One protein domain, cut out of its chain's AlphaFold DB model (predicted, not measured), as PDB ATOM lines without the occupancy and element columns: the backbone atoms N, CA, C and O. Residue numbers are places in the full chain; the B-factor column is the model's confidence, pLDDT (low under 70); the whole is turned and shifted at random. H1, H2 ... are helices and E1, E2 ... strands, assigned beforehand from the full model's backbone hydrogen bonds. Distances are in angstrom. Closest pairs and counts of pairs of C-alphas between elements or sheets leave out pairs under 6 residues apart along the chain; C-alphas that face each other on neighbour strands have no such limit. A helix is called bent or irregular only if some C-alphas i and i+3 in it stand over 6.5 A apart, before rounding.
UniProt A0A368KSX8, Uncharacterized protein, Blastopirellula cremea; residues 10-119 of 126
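AT A GLANCE: This is residues 10 to 119 of the 126 residues of an uncharacterized protein of Blastopirellula cremea (UniProt A0A368KSX8). Three long helical pieces, H1, H2b and H3, lie side by side in a slim up-and-down bundle, each running against the one before it in the chain, and together they make a rod. At one end of the rod the short arm H2a, the first part of the bent helix H2, slants over to H3, and at the other end the short strand E1 leads from H2b into H3. The printed part has 110 residues, with three named helices and one named strand in the order H1, H2, E1, H3, and its class is mostly helix. The whole is loose, with a radius of gyration of the C-alphas of 17.3 A, and its C-alphas span 59 by 19 by 18 A.

IN THESE COORDINATES: Find C-alpha 10 at (32.044, -40.707, -12.374); from there H1, residues 10 to 42, runs 46.1 A to C-alpha 42 at (43.795, -32.601, 31.459). H1 is neither bent nor irregular, but only just: C-alphas 12 and 15 are 6.3 A apart. Next comes H2, residues 49 to 76, assigned as one helix by its hydrogen bonds but bent, with C-alphas 56 and 59 standing 6.8 A apart. Its arms are H2a, residues 49 to 56, and H2b, residues 59 to 76, which is 27.3 A long. E1, residues 80 to 82, pairs with no named strand. H3, residues 83 to 119, runs 53.8 A and ends at C-alpha 119 at (50.466, -18.696, 35.269).

HOW THE PARTS SIT: Start with the bundle: H1 and H2b touch at a shallow tilt of 6 degrees, opposite ways, and their closest C-alphas are those of Arg 10 and Leu 76, 6.4 A apart. H1 and H3 touch at a shallow tilt of 19 degrees, the same way, closest at the C-alphas of Leu 24 and Ala 97, 6.8 A apart. Residues 68 to 75 of H2b touch residues 85 to 93 of H3 at a shallow tilt of 20 degrees, opposite ways; look at the C-alphas of Ile 68 and Thr 93, the closest, 7.2 A apart. H2a stands at a steep tilt of 55 degrees to H2b. H2a touches H3, at residues 103 to 111 of H3 alone, with a steep tilt of 52 degrees, and the closest C-alphas, those of Met 51 and Val 107, are 6.1 A apart. H1 and H2a are close but not clearly touching, with the closest C-alphas, those of Val 35 and Phe 55, at 7.1 A. H2a and E1 are apart, while E1 and H3 meet only through their link. In H2a and H3 every O i to N i+4 pair is within hydrogen-bond range; in H1 25 of 29 are, and in H2b 13 of 14.

THE WHOLE: The two C-alphas farthest apart are those of Pro 79 and Leu 119, 59.7 A. The printed part has no cut. The links from H2 to E1 and from E1 to H3 are tight, and that from H1 to H2 is short. The mean pLDDT of the printed part is 81.3; look for values under 70 at residues 39 to 50 and 117 to 119.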
ATOM      1  N   ARG A  10      31.336 -40.272 -13.590       86.00
ATOM      2  CA  ARG A  10      32.044 -40.707 -12.374       86.00
ATOM      3  C   ARG A  10      33.521 -40.308 -12.354       86.00
ATOM      4  O   ARG A  10      34.024 -39.955 -11.300       86.00
ATOM      5  N   ASN A  11      34.197 -40.317 -13.501       87.44
ATOM      6  CA  ASN A  11      35.626 -39.998 -13.590       87.44
ATOM      7  C   ASN A  11      35.956 -38.562 -13.144       87.44
ATOM      8  O   ASN A  11      37.081 -38.306 -12.741       87.44
ATOM      9  N   ILE A  12      34.979 -37.648 -13.183       86.12
ATOM     10  CA  ILE A  12      35.128 -36.275 -12.681       86.12
ATOM     11  C   ILE A  12      34.685 -36.185 -11.212       86.12
ATOM     12  O   ILE A  12      35.304 -35.485 -10.418       86.12
ATOM     13  N   ALA A  13      33.638 -36.918 -10.821       85.81
ATOM     14  CA  ALA A  13      33.140 -36.913  -9.444       85.81
ATOM     15  C   ALA A  13      34.083 -37.630  -8.458       85.81
ATOM     16  O   ALA A  13      34.192 -37.226  -7.307       85.81
ATOM     17  N   LEU A  14      34.774 -38.682  -8.902       88.06
ATOM     18  CA  LEU A  14      35.662 -39.500  -8.076       88.06
ATOM     19  C   LEU A  14      36.833 -38.715  -7.463       88.06
ATOM     20  O   LEU A  14      36.978 -38.793  -6.245       88.06
ATOM     21  N   PRO A  15      37.643 -37.946  -8.221       89.31
ATOM     22  CA  PRO A  15      38.720 -37.158  -7.621       89.31
ATOM     23  C   PRO A  15      38.184 -36.122  -6.629       89.31
ATOM     24  O   PRO A  15      38.776 -35.935  -5.573       89.31
ATOM     25  N   LEU A  16      37.026 -35.516  -6.911       88.12
ATOM     26  CA  LEU A  16      36.393 -34.557  -6.006       88.12
ATOM     27  C   LEU A  16      35.996 -35.208  -4.670       88.12
ATOM     28  O   LEU A  16      36.320 -34.686  -3.607       88.12
ATOM     29  N   MET A  17      35.346 -36.375  -4.719       88.62
ATOM     30  CA  MET A  17      34.996 -37.134  -3.513       88.62
ATOM     31  C   MET A  17      36.237 -37.606  -2.754       88.62
ATOM     32  O   MET A  17      36.271 -37.508  -1.529       88.62
ATOM     33  N   ALA A  18      37.265 -38.073  -3.468       88.69
ATOM     34  CA  ALA A  18      38.520 -38.512  -2.869       88.69
ATOM     35  C   ALA A  18      39.216 -37.370  -2.117       88.69
ATOM     36  O   ALA A  18      39.669 -37.573  -0.993       88.69
ATOM     37  N   SER A  19      39.240 -36.156  -2.680       89.94
ATOM     38  CA  SER A  19      39.743 -34.969  -1.982       89.94
ATOM     39  C   SER A  19      38.941 -34.662  -0.716       89.94
ATOM     40  O   SER A  19      39.538 -34.363   0.314       89.94
ATOM     41  N   CYS A  20      37.610 -34.787  -0.751       89.56
ATOM     42  CA  CYS A  20      36.778 -34.604   0.442       89.56
ATOM     43  C   CYS A  20      37.056 -35.653   1.524       89.56
ATOM     44  O   CYS A  20      37.135 -35.301   2.698       89.56
ATOM     45  N   TRP A  21      37.227 -36.925   1.152       90.88
ATOM     46  CA  TRP A  21      37.555 -37.985   2.108       90.88
ATOM     47  C   TRP A  21      38.940 -37.811   2.713       90.88
ATOM     48  O   TRP A  21      39.087 -37.963   3.921       90.88
ATOM     49  N   LEU A  22      39.939 -37.462   1.900       90.81
ATOM     50  CA  LEU A  22      41.288 -37.170   2.384       90.81
ATOM     51  C   LEU A  22      41.271 -35.994   3.357       90.81
ATOM     52  O   LEU A  22      41.826 -36.099   4.444       90.81
ATOM     53  N   PHE A  23      40.597 -34.901   2.992       88.12
ATOM     54  CA  PHE A  23      40.481 -33.727   3.849       88.12
ATOM     55  C   PHE A  23      39.811 -34.062   5.186       88.12
ATOM     56  O   PHE A  23      40.388 -33.796   6.235       88.12
ATOM     57  N   LEU A  24      38.646 -34.718   5.159       87.31
ATOM     58  CA  LEU A  24      37.961 -35.148   6.377       87.31
ATOM     59  C   LEU A  24      38.798 -36.121   7.212       87.31
ATOM     60  O   LEU A  24      38.824 -36.005   8.433       87.31
ATOM     61  N   GLY A  25      39.479 -37.070   6.568       87.19
ATOM     62  CA  GLY A  25      40.340 -38.033   7.247       87.19
ATOM     63  C   GLY A  25      41.498 -37.347   7.968       87.19
ATOM     64  O   GLY A  25      41.799 -37.693   9.107       87.19
ATOM     65  N   ILE A  26      42.093 -36.321   7.348       88.75
ATOM     66  CA  ILE A  26      43.110 -35.477   7.985       88.75
ATOM     67  C   ILE A  26      42.509 -34.711   9.164       88.75
ATOM     68  O   ILE A  26      43.119 -34.693  10.228       88.75
ATOM     69  N   THR A  27      41.321 -34.112   9.013       86.00
ATOM     70  CA  THR A  27      40.646 -33.400  10.109       86.00
ATOM     71  C   THR A  27      40.407 -34.327  11.298       86.00
ATOM     72  O   THR A  27      40.858 -34.024  12.394       86.00
ATOM     73  N   VAL A  28      39.780 -35.487  11.082       86.12
ATOM     74  CA  VAL A  28      39.507 -36.471  12.142       86.12
ATOM     75  C   VAL A  28      40.801 -36.983  12.770       86.12
ATOM     76  O   VAL A  28      40.890 -37.064  13.991       86.12
ATOM     77  N   GLY A  29      41.819 -37.286  11.961       86.06
ATOM     78  CA  GLY A  29      43.120 -37.740  12.452       86.06
ATOM     79  C   GLY A  29      43.826 -36.689  13.310       86.06
ATOM     80  O   GLY A  29      44.323 -37.010  14.388       86.06
ATOM     81  N   PHE A  30      43.825 -35.426  12.877       84.88
ATOM     82  CA  PHE A  30      44.393 -34.319  13.645       84.88
ATOM     83  C   PHE A  30      43.633 -34.100  14.953       84.88
ATOM     84  O   PHE A  30      44.249 -33.988  16.009       84.88
ATOM     85  N   THR A  31      42.300 -34.099  14.901       81.94
ATOM     86  CA  THR A  31      41.440 -33.984  16.080       81.94
ATOM     87  C   THR A  31      41.682 -35.126  17.068       81.94
ATOM     88  O   THR A  31      41.762 -34.879  18.267       81.94
ATOM     89  N   HIS A  32      41.866 -36.356  16.583       82.81
ATOM     90  CA  HIS A  32      42.164 -37.512  17.426       82.81
ATOM     91  C   HIS A  32      43.520 -37.387  18.127       82.81
ATOM     92  O   HIS A  32      43.613 -37.610  19.331       82.81
ATOM     93  N   LEU A  33      44.562 -36.982  17.392       82.81
ATOM     94  CA  LEU A  33      45.883 -36.726  17.969       82.81
ATOM     95  C   LEU A  33      45.819 -35.607  19.010       82.81
ATOM     96  O   LEU A  33      46.320 -35.774  20.118       82.81
ATOM     97  N   PHE A  34      45.169 -34.493  18.675       78.69
ATOM     98  CA  PHE A  34      44.974 -33.367  19.585       78.69
ATOM     99  C   PHE A  34      44.291 -33.805  20.884       78.69
ATOM    100  O   PHE A  34      44.787 -33.499  21.964       78.69
ATOM    101  N   VAL A  35      43.206 -34.580  20.783       77.19
ATOM    102  CA  VAL A  35      42.509 -35.143  21.944       77.19
ATOM    103  C   VAL A  35      43.436 -36.027  22.771       77.19
ATOM    104  O   VAL A  35      43.560 -35.784  23.960       77.19
ATOM    105  N   GLN A  36      44.153 -36.981  22.173       78.94
ATOM    106  CA  GLN A  36      45.051 -37.866  22.928       78.94
ATOM    107  C   GLN A  36      46.157 -37.112  23.682       78.94
ATOM    108  O   GLN A  36      46.468 -37.445  24.830       78.94
ATOM    109  N   PHE A  37      46.760 -36.101  23.046       77.00
ATOM    110  CA  PHE A  37      47.810 -35.294  23.667       77.00
ATOM    111  C   PHE A  37      47.277 -34.425  24.806       77.00
ATOM    112  O   PHE A  37      47.933 -34.324  25.846       77.00
ATOM    113  N   GLU A  38      46.113 -33.804  24.619       71.62
ATOM    114  CA  GLU A  38      45.548 -32.884  25.601       71.62
ATOM    115  C   GLU A  38      44.807 -33.616  26.723       71.62
ATOM    116  O   GLU A  38      45.026 -33.293  27.884       71.62
ATOM    117  N   GLU A  39      44.007 -34.647  26.439       64.19
ATOM    118  CA  GLU A  39      43.285 -35.445  27.448       64.19
ATOM    119  C   GLU A  39      44.251 -35.979  28.514       64.19
ATOM    120  O   GLU A  39      44.030 -35.808  29.713       64.19
ATOM    121  N   SER A  40      45.406 -36.492  28.078       58.97
ATOM    122  CA  SER A  40      46.483 -36.945  28.965       58.97
ATOM    123  C   SER A  40      47.018 -35.841  29.892       58.97
ATOM    124  O   SER A  40      47.457 -36.133  31.004       58.97
ATOM    125  N   ARG A  41      46.990 -34.570  29.463       58.28
ATOM    126  CA  ARG A  41      47.381 -33.405  30.279       58.28
ATOM    127  C   ARG A  41      46.248 -32.911  31.182       58.28
ATOM    128  O   ARG A  41      46.524 -32.330  32.230       58.28
ATOM    129  N   ILE A  42      44.994 -33.136  30.794       55.59
ATOM    130  CA  ILE A  42      43.795 -32.601  31.459       55.59
ATOM    131  C   ILE A  42      43.267 -33.531  32.555       55.59
ATOM    132  O   ILE A  42      42.688 -33.033  33.509       55.59
ATOM    133  N   ILE A  43      43.538 -34.842  32.520       52.94
ATOM    134  CA  ILE A  43      43.137 -35.794  33.587       52.94
ATOM    135  C   ILE A  43      43.624 -35.365  34.993       52.94
ATOM    136  O   ILE A  43      43.078 -35.787  36.010       52.94
ATOM    137  N   ILE A  44      44.619 -34.479  35.075       50.56
ATOM    138  CA  ILE A  44      45.169 -33.955  36.331       50.56
ATOM    139  C   ILE A  44      44.405 -32.700  36.820       50.56
ATOM    140  O   ILE A  44      44.545 -32.302  37.979       50.56
ATOM    141  N   HIS A  45      43.588 -32.048  35.983       52.06
ATOM    142  CA  HIS A  45      43.018 -30.723  36.243       52.06
ATOM    143  C   HIS A  45      41.550 -30.615  35.805       52.06
ATOM    144  O   HIS A  45      41.255 -30.788  34.630       52.06
ATOM    145  N   TYR A  46      40.651 -30.223  36.720       54.44
ATOM    146  CA  TYR A  46      39.252 -29.896  36.406       54.44
ATOM    147  C   TYR A  46      39.182 -28.943  35.196       54.44
ATOM    148  O   TYR A  46      39.659 -27.802  35.254       54.44
ATOM    149  N   GLY A  47      38.682 -29.464  34.073       57.56
ATOM    150  CA  GLY A  47      38.509 -28.742  32.818       57.56
ATOM    151  C   GLY A  47      37.265 -27.859  32.842       57.56
ATOM    152  O   GLY A  47      36.427 -27.950  33.736       57.56
ATOM    153  N   SER A  48      37.141 -26.958  31.866       64.38
ATOM    154  CA  SER A  48      35.881 -26.232  31.669       64.38
ATOM    155  C   SER A  48      34.824 -27.150  31.042       64.38
ATOM    156  O   SER A  48      35.170 -28.029  30.256       64.38
ATOM    157  N   VAL A  49      33.537 -26.855  31.263       68.25
ATOM    158  CA  VAL A  49      32.395 -27.562  30.637       68.25
ATOM    159  C   VAL A  49      32.524 -27.661  29.105       68.25
ATOM    160  O   VAL A  49      32.073 -28.626  28.491       68.25
ATOM    161  N   VAL A  50      33.169 -26.673  28.472       68.75
ATOM    162  CA  VAL A  50      33.421 -26.652  27.020       68.75
ATOM    163  C   VAL A  50      34.444 -27.714  26.605       68.75
ATOM    164  O   VAL A  50      34.306 -28.307  25.539       68.75
ATOM    165  N   MET A  51      35.453 -27.977  27.440       70.25
ATOM    166  CA  MET A  51      36.430 -29.038  27.191       70.25
ATOM    167  C   MET A  51      35.808 -30.412  27.402       70.25
ATOM    168  O   MET A  51      35.932 -31.253  26.520       70.25
ATOM    169  N   ASP A  52      35.081 -30.615  28.499       73.44
ATOM    170  CA  ASP A  52      34.438 -31.903  28.787       73.44
ATOM    171  C   ASP A  52      33.478 -32.299  27.656       73.44
ATOM    172  O   ASP A  52      33.578 -33.384  27.088       73.44
ATOM    173  N   SER A  53      32.644 -31.354  27.203       75.19
ATOM    174  CA  SER A  53      31.745 -31.573  26.066       75.19
ATOM    175  C   SER A  53      32.482 -31.903  24.758       75.19
ATOM    176  O   SER A  53      31.948 -32.629  23.915       75.19
ATOM    177  N   TYR A  54      33.698 -31.394  24.555       75.31
ATOM    178  CA  TYR A  54      34.515 -31.726  23.385       75.31
ATOM    179  C   TYR A  54      35.047 -33.159  23.437       75.31
ATOM    180  O   TYR A  54      34.954 -33.880  22.442       75.31
ATOM    181  N   PHE A  55      35.550 -33.594  24.593       73.94
ATOM    182  CA  PHE A  55      36.016 -34.969  24.777       73.94
ATOM    183  C   PHE A  55      34.860 -35.975  24.702       73.94
ATOM    184  O   PHE A  55      35.003 -37.005  24.047       73.94
ATOM    185  N   ASP A  56      33.683 -35.632  25.229       78.56
ATOM    186  CA  ASP A  56      32.476 -36.462  25.121       78.56
ATOM    187  C   ASP A  56      31.967 -36.597  23.680       78.56
ATOM    188  O   ASP A  56      31.421 -37.630  23.288       78.56
ATOM    189  N   THR A  57      32.134 -35.551  22.865       75.88
ATOM    190  CA  THR A  57      31.685 -35.560  21.465       75.88
ATOM    191  C   THR A  57      32.708 -36.168  20.505       75.88
ATOM    192  O   THR A  57      32.342 -36.592  19.404       75.88
ATOM    193  N   HIS A  58      33.974 -36.290  20.915       78.75
ATOM    194  CA  HIS A  58      35.051 -36.840  20.092       78.75
ATOM    195  C   HIS A  58      34.800 -38.283  19.590       78.75
ATOM    196  O   HIS A  58      35.005 -38.527  18.399       78.75
ATOM    197  N   PRO A  59      34.302 -39.246  20.395       80.00
ATOM    198  CA  PRO A  59      34.014 -40.603  19.922       80.00
ATOM    199  C   PRO A  59      33.058 -40.664  18.722       80.00
ATOM    200  O   PRO A  59      33.114 -41.611  17.938       80.00
ATOM    201  N   PHE A  60      32.206 -39.649  18.534       82.31
ATOM    202  CA  PHE A  60      31.252 -39.583  17.424       82.31
ATOM    203  C   PHE A  60      31.875 -39.127  16.094       82.31
ATOM    204  O   PHE A  60      31.264 -39.330  15.043       82.31
ATOM    205  N   LEU A  61      33.102 -38.591  16.094       80.44
ATOM    206  CA  LEU A  61      33.822 -38.182  14.878       80.44
ATOM    207  C   LEU A  61      34.001 -39.335  13.889       80.44
ATOM    208  O   LEU A  61      33.710 -39.200  12.701       80.44
ATOM    209  N   TRP A  62      34.459 -40.483  14.390       82.12
ATOM    210  CA  TRP A  62      34.738 -41.664  13.578       82.12
ATOM    211  C   TRP A  62      33.477 -42.245  12.923       82.12
ATOM    212  O   TRP A  62      33.485 -42.420  11.702       82.12
ATOM    213  N   PRO A  63      32.372 -42.494  13.656       87.25
ATOM    214  CA  PRO A  63      31.106 -42.905  13.056       87.25
ATOM    215  C   PRO A  63      30.611 -41.955  11.965       87.25
ATOM    216  O   PRO A  63      30.157 -42.405  10.913       87.25
ATOM    217  N   VAL A  64      30.721 -40.643  12.182       86.88
ATOM    218  CA  VAL A  64      30.250 -39.656  11.207       86.88
ATOM    219  C   VAL A  64      31.147 -39.620   9.969       86.88
ATOM    220  O   VAL A  64      30.641 -39.605   8.845       86.88
ATOM    221  N   PHE A  65      32.467 -39.698  10.142       87.62
ATOM    222  CA  PHE A  65      33.415 -39.839   9.037       87.62
ATOM    223  C   PHE A  65      33.158 -41.098   8.201       87.62
ATOM    224  O   PHE A  65      33.114 -41.031   6.968       87.62
ATOM    225  N   LEU A  66      32.939 -42.238   8.860       90.31
ATOM    226  CA  LEU A  66      32.605 -43.493   8.193       90.31
ATOM    227  C   LEU A  66      31.274 -43.378   7.445       90.31
ATOM    228  O   LEU A  66      31.191 -43.787   6.289       90.31
ATOM    229  N   GLY A  67      30.261 -42.755   8.053       91.81
ATOM    230  CA  GLY A  67      28.969 -42.496   7.418       91.81
ATOM    231  C   GLY A  67      29.093 -41.660   6.142       91.81
ATOM    232  O   GLY A  67      28.525 -42.022   5.110       91.81
ATOM    233  N   ILE A  68      29.893 -40.590   6.172       91.12
ATOM    234  CA  ILE A  68      30.160 -39.747   4.995       91.12
ATOM    235  C   ILE A  68      30.930 -40.521   3.926       91.12
ATOM    236  O   ILE A  68      30.577 -40.465   2.749       91.12
ATOM    237  N   THR A  69      31.940 -41.292   4.322       90.75
ATOM    238  CA  THR A  69      32.731 -42.106   3.391       90.75
ATOM    239  C   THR A  69      31.862 -43.151   2.690       90.75
ATOM    240  O   THR A  69      31.892 -43.258   1.464       90.75
ATOM    241  N   ILE A  70      31.020 -43.866   3.442       93.81
ATOM    242  CA  ILE A  70      30.076 -44.852   2.897       93.81
ATOM    243  C   ILE A  70      29.073 -44.170   1.966       93.81
ATOM    244  O   ILE A  70      28.848 -44.643   0.852       93.81
ATOM    245  N   TRP A  71      28.492 -43.040   2.376       92.50
ATOM    246  CA  TRP A  71      27.521 -42.320   1.558       92.50
ATOM    247  C   TRP A  71      28.132 -41.796   0.251       92.50
ATOM    248  O   TRP A  71      27.558 -41.994  -0.822       92.50
ATOM    249  N   GLY A  72      29.329 -41.211   0.310       88.62
ATOM    250  CA  GLY A  72      30.077 -40.799  -0.876       88.62
ATOM    251  C   GLY A  72      30.411 -41.988  -1.780       88.62
ATOM    252  O   GLY A  72      30.266 -41.902  -3.000       88.62
ATOM    253  N   GLY A  73      30.812 -43.122  -1.193       90.06
ATOM    254  CA  GLY A  73      31.126 -44.348  -1.924       90.06
ATOM    255  C   GLY A  73      29.903 -44.896  -2.656       90.06
ATOM    256  O   GLY A  73      29.982 -45.225  -3.841       90.06
ATOM    257  N   LEU A  74      28.743 -44.889  -1.994       91.44
ATOM    258  CA  LEU A  74      27.459 -45.266  -2.585       91.44
ATOM    259  C   LEU A  74      27.088 -44.373  -3.775       91.44
ATOM    260  O   LEU A  74      26.630 -44.892  -4.795       91.44
ATOM    261  N   LEU A  75      27.334 -43.060  -3.703       87.31
ATOM    262  CA  LEU A  75      27.093 -42.142  -4.826       87.31
ATOM    263  C   LEU A  75      27.951 -42.479  -6.059       87.31
ATOM    264  O   LEU A  75      27.494 -42.284  -7.186       87.31
ATOM    265  N   LEU A  76      29.153 -43.027  -5.861       88.56
ATOM    266  CA  LEU A  76      30.087 -43.401  -6.930       88.56
ATOM    267  C   LEU A  76      29.866 -44.810  -7.506       88.56
ATOM    268  O   LEU A  76      30.487 -45.158  -8.515       88.56
ATOM    269  N   THR A  77      28.978 -45.623  -6.922       87.94
ATOM    270  CA  THR A  77      28.638 -46.954  -7.471       87.94
ATOM    271  C   THR A  77      28.006 -46.862  -8.861       87.94
ATOM    272  O   THR A  77      28.164 -47.762  -9.685       87.94
ATOM    273  N   ARG A  78      27.322 -45.750  -9.153       85.69
ATOM    274  CA  ARG A  78      26.687 -45.501 -10.448       85.69
ATOM    275  C   ARG A  78      27.679 -44.875 -11.440       85.69
ATOM    276  O   ARG A  78      28.490 -44.034 -11.058       85.69
ATOM    277  N   PRO A  79      27.592 -45.208 -12.742       82.88
ATOM    278  CA  PRO A  79      28.487 -44.658 -13.768       82.88
ATOM    279  C   PRO A  79      28.299 -43.146 -13.995       82.88
ATOM    280  O   PRO A  79      29.206 -42.465 -14.481       82.88
ATOM    281  N   LYS A  80      27.127 -42.613 -13.632       87.00
ATOM    282  CA  LYS A  80      26.791 -41.188 -13.679       87.00
ATOM    283  C   LYS A  80      26.222 -40.754 -12.334       87.00
ATOM    284  O   LYS A  80      25.358 -41.435 -11.780       87.00
ATOM    285  N   VAL A  81      26.682 -39.609 -11.843       85.25
ATOM    286  CA  VAL A  81      26.279 -39.026 -10.558       85.25
ATOM    287  C   VAL A  81      25.400 -37.811 -10.828       85.25
ATOM    288  O   VAL A  81      25.726 -36.979 -11.671       85.25
ATOM    289  N   GLN A  82      24.273 -37.690 -10.130       88.12
ATOM    290  CA  GLN A  82      23.438 -36.495 -10.240       88.12
ATOM    291  C   GLN A  82      24.144 -35.310  -9.582       88.12
ATOM    292  O   GLN A  82      24.540 -35.388  -8.418       88.12
ATOM    293  N   VAL A  83      24.248 -34.192 -10.302       86.88
ATOM    294  CA  VAL A  83      24.926 -32.980  -9.817       86.88
ATOM    295  C   VAL A  83      24.286 -32.465  -8.525       86.88
ATOM    296  O   VAL A  83      24.995 -32.089  -7.599       86.88
ATOM    297  N   ARG A  84      22.954 -32.548  -8.397       87.12
ATOM    298  CA  ARG A  84      22.241 -32.189  -7.158       87.12
ATOM    299  C   ARG A  84      22.702 -33.015  -5.952       87.12
ATOM    300  O   ARG A  84      22.939 -32.449  -4.891       87.12
ATOM    301  N   SER A  85      22.834 -34.334  -6.105       86.31
ATOM    302  CA  SER A  85      23.303 -35.219  -5.029       86.31
ATOM    303  C   SER A  85      24.760 -34.944  -4.667       86.31
ATOM    304  O   SER A  85      25.104 -34.982  -3.492       86.31
ATOM    305  N   LEU A  86      25.593 -34.620  -5.662       86.94
ATOM    306  CA  LEU A  86      26.990 -34.241  -5.456       86.94
ATOM    307  C   LEU A  86      27.104 -32.934  -4.656       86.94
ATOM    308  O   LEU A  86      27.823 -32.894  -3.665       86.94
ATOM    309  N   PHE A  87      26.353 -31.892  -5.023       89.56
ATOM    310  CA  PHE A  87      26.339 -30.632  -4.270       89.56
ATOM    311  C   PHE A  87      25.796 -30.795  -2.854       89.56
ATOM    312  O   PHE A  87      26.332 -30.196  -1.929       89.56
ATOM    313  N   LEU A  88      24.758 -31.612  -2.670       90.25
ATOM    314  CA  LEU A  88      24.204 -31.880  -1.344       90.25
ATOM    315  C   LEU A  88      25.235 -32.600  -0.464       90.25
ATOM    316  O   LEU A  88      25.455 -32.196   0.674       90.25
ATOM    317  N   TYR A  89      25.930 -33.597  -1.015       90.25
ATOM    318  CA  TYR A  89      27.029 -34.276  -0.334       90.25
ATOM    319  C   TYR A  89      28.156 -33.310   0.056       90.25
ATOM    320  O   TYR A  89      28.567 -33.286   1.216       90.25
ATOM    321  N   LEU A  90      28.626 -32.485  -0.885       89.88
ATOM    322  CA  LEU A  90      29.690 -31.505  -0.641       89.88
ATOM    323  C   LEU A  90      29.269 -30.454   0.384       89.88
ATOM    324  O   LEU A  90      30.058 -30.102   1.252       89.88
ATOM    325  N   GLY A  91      28.026 -29.980   0.309       89.62
ATOM    326  CA  GLY A  91      27.478 -28.997   1.236       89.62
ATOM    327  C   GLY A  91      27.397 -29.538   2.659       89.62
ATOM    328  O   GLY A  91      27.851 -28.871   3.585       89.62
ATOM    329  N   ILE A  92      26.872 -30.750   2.851       90.81
ATOM    330  CA  ILE A  92      26.810 -31.371   4.185       90.81
ATOM    331  C   ILE A  92      28.222 -31.633   4.713       90.81
ATOM    332  O   ILE A  92      28.547 -31.223   5.823       90.81
ATOM    333  N   THR A  93      29.075 -32.250   3.896       89.88
ATOM    334  CA  THR A  93      30.456 -32.579   4.268       89.88
ATOM    335  C   THR A  93      31.265 -31.331   4.628       89.88
ATOM    336  O   THR A  93      31.953 -31.308   5.645       89.88
ATOM    337  N   GLY A  94      31.153 -30.275   3.820       88.06
ATOM    338  CA  GLY A  94      31.856 -29.014   4.027       88.06
ATOM    339  C   GLY A  94      31.391 -28.277   5.279       88.06
ATOM    340  O   GLY A  94      32.226 -27.891   6.090       88.06
ATOM    341  N   ASN A  95      30.077 -28.128   5.485       89.50
ATOM    342  CA  ASN A  95      29.549 -27.473   6.690       89.50
ATOM    343  C   ASN A  95      29.974 -28.202   7.960       89.50
ATOM    344  O   ASN A  95      30.349 -27.573   8.945       89.50
ATOM    345  N   LEU A  96      29.943 -29.529   7.923       87.75
ATOM    346  CA  LEU A  96      30.331 -30.342   9.055       87.75
ATOM    347  C   LEU A  96      31.831 -30.223   9.360       87.75
ATOM    348  O   LEU A  96      32.208 -30.066  10.518       87.75
ATOM    349  N   ALA A  97      32.680 -30.218   8.329       87.00
ATOM    350  CA  ALA A  97      34.110 -29.981   8.502       87.00
ATOM    351  C   ALA A  97      34.392 -28.586   9.085       87.00
ATOM    352  O   ALA A  97      35.190 -28.457  10.010       87.00
ATOM    353  N   VAL A  98      33.706 -27.545   8.595       89.62
ATOM    354  CA  VAL A  98      33.835 -26.174   9.118       89.62
ATOM    355  C   VAL A  98      33.386 -26.093  10.575       89.62
ATOM    356  O   VAL A  98      34.105 -25.525  11.395       89.62
ATOM    357  N   ALA A  99      32.239 -26.689  10.914       87.12
ATOM    358  CA  ALA A  99      31.749 -26.744  12.288       87.12
ATOM    359  C   ALA A  99      32.764 -27.429  13.215       87.12
ATOM    360  O   ALA A  99      33.040 -26.920  14.300       87.12
ATOM    361  N   TRP A 100      33.389 -28.523  12.767       85.25
ATOM    362  CA  TRP A 100      34.418 -29.209  13.550       85.25
ATOM    363  C   TRP A 100      35.700 -28.417  13.729       85.25
ATOM    364  O   TRP A 100      36.246 -28.390  14.832       85.25
ATOM    365  N   ILE A 101      36.183 -27.766  12.672       85.31
ATOM    366  CA  ILE A 101      37.365 -26.904  12.758       85.31
ATOM    367  C   ILE A 101      37.092 -25.764  13.742       85.31
ATOM    368  O   ILE A 101      37.908 -25.518  14.627       85.31
ATOM    369  N   ALA A 102      35.929 -25.115  13.644       88.06
ATOM    370  CA  ALA A 102      35.535 -24.056  14.568       88.06
ATOM    371  C   ALA A 102      35.473 -24.558  16.019       88.06
ATOM    372  O   ALA A 102      36.033 -23.923  16.909       88.06
ATOM    373  N   TRP A 103      34.861 -25.721  16.254       82.00
ATOM    374  CA  TRP A 103      34.775 -26.330  17.583       82.00
ATOM    375  C   TRP A 103      36.160 -26.666  18.160       82.00
ATOM    376  O   TRP A 103      36.455 -26.335  19.307       82.00
ATOM    377  N   THR A 104      37.053 -27.218  17.333       82.19
ATOM    378  CA  THR A 104      38.450 -27.509  17.699       82.19
ATOM    379  C   THR A 104      39.209 -26.235  18.083       82.19
ATOM    380  O   THR A 104      39.917 -26.217  19.086       82.19
ATOM    381  N   LEU A 105      39.039 -25.145  17.323       85.62
ATOM    382  CA  LEU A 105      39.674 -23.855  17.611       85.62
ATOM    383  C   LEU A 105      39.172 -23.237  18.919       85.62
ATOM    384  O   LEU A 105      39.979 -22.720  19.689       85.62
ATOM    385  N   VAL A 106      37.865 -23.311  19.190       85.06
ATOM    386  CA  VAL A 106      37.283 -22.841  20.458       85.06
ATOM    387  C   VAL A 106      37.904 -23.592  21.633       85.06
ATOM    388  O   VAL A 106      38.316 -22.973  22.610       85.06
ATOM    389  N   VAL A 107      38.039 -24.911  21.527       78.69
ATOM    390  CA  VAL A 107      38.611 -25.732  22.600       78.69
ATOM    391  C   VAL A 107      40.100 -25.470  22.777       78.69
ATOM    392  O   VAL A 107      40.545 -25.274  23.904       78.69
ATOM    393  N   ALA A 108      40.863 -25.363  21.687       80.62
ATOM    394  CA  ALA A 108      42.270 -24.973  21.747       80.62
ATOM    395  C   ALA A 108      42.457 -23.595  22.408       80.62
ATOM    396  O   ALA A 108      43.356 -23.419  23.232       80.62
ATOM    397  N   PHE A 109      41.580 -22.632  22.104       82.31
ATOM    398  CA  PHE A 109      41.577 -21.325  22.756       82.31
ATOM    399  C   PHE A 109      41.279 -21.433  24.255       82.31
ATOM    400  O   PHE A 109      41.998 -20.845  25.056       82.31
ATOM    401  N   VAL A 110      40.266 -22.208  24.651       79.38
ATOM    402  CA  VAL A 110      39.908 -22.412  26.064       79.38
ATOM    403  C   VAL A 110      41.043 -23.085  26.840       79.38
ATOM    404  O   VAL A 110      41.348 -22.655  27.955       79.38
ATOM    405  N   ILE A 111      41.711 -24.081  26.248       76.38
ATOM    406  CA  ILE A 111      42.905 -24.721  26.822       76.38
ATOM    407  C   ILE A 111      43.999 -23.681  27.049       76.38
ATOM    408  O   ILE A 111      44.514 -23.547  28.160       76.38
ATOM    409  N   HIS A 112      44.324 -22.911  26.009       79.38
ATOM    410  CA  HIS A 112      45.374 -21.904  26.082       79.38
ATOM    411  C   HIS A 112      45.055 -20.820  27.119       79.38
ATOM    412  O   HIS A 112      45.887 -20.519  27.970       79.38
ATOM    413  N   HIS A 113      43.835 -20.281  27.102       76.62
ATOM    414  CA  HIS A 113      43.388 -19.261  28.046       76.62
ATOM    415  C   HIS A 113      43.429 -19.764  29.495       76.62
ATOM    416  O   HIS A 113      43.926 -19.070  30.381       76.62
ATOM    417  N   SER A 114      42.963 -20.991  29.742       71.00
ATOM    418  CA  SER A 114      43.013 -21.608  31.075       71.00
ATOM    419  C   SER A 114      44.452 -21.801  31.554       71.00
ATOM    420  O   SER A 114      44.747 -21.590  32.727       71.00
ATOM    421  N   HIS A 115      45.363 -22.167  30.651       70.38
ATOM    422  CA  HIS A 115      46.784 -22.293  30.961       70.38
ATOM    423  C   HIS A 115      47.425 -20.936  31.297       70.38
ATOM    424  O   HIS A 115      48.172 -20.842  32.266       70.38
ATOM    425  N   VAL A 116      47.118 -19.879  30.535       72.25
ATOM    426  CA  VAL A 116      47.623 -18.517  30.785       72.25
ATOM    427  C   VAL A 116      47.132 -17.978  32.131       72.25
ATOM    428  O   VAL A 116      47.951 -17.533  32.928       72.25
ATOM    429  N   MET A 117      45.834 -18.094  32.429       66.06
ATOM    430  CA  MET A 117      45.257 -17.639  33.707       66.06
ATOM    431  C   MET A 117      45.907 -18.323  34.918       66.06
ATOM    432  O   MET A 117      46.050 -17.713  35.968       66.06
ATOM    433  N   ARG A 118      46.349 -19.580  34.788       62.84
ATOM    434  CA  ARG A 118      47.025 -20.312  35.874       62.84
ATOM    435  C   ARG A 118      48.476 -19.882  36.108       62.84
ATOM    436  O   ARG A 118      49.019 -20.164  37.170       62.84
ATOM    437  N   LEU A 119      49.110 -19.236  35.132       65.56
ATOM    438  CA  LEU A 119      50.466 -18.696  35.269       65.56
ATOM    439  C   LEU A 119      50.476 -17.302  35.917       65.56
ATOM    440  O   LEU A 119      51.547 -16.809  36.270       65.56
TER     441      LEU A 119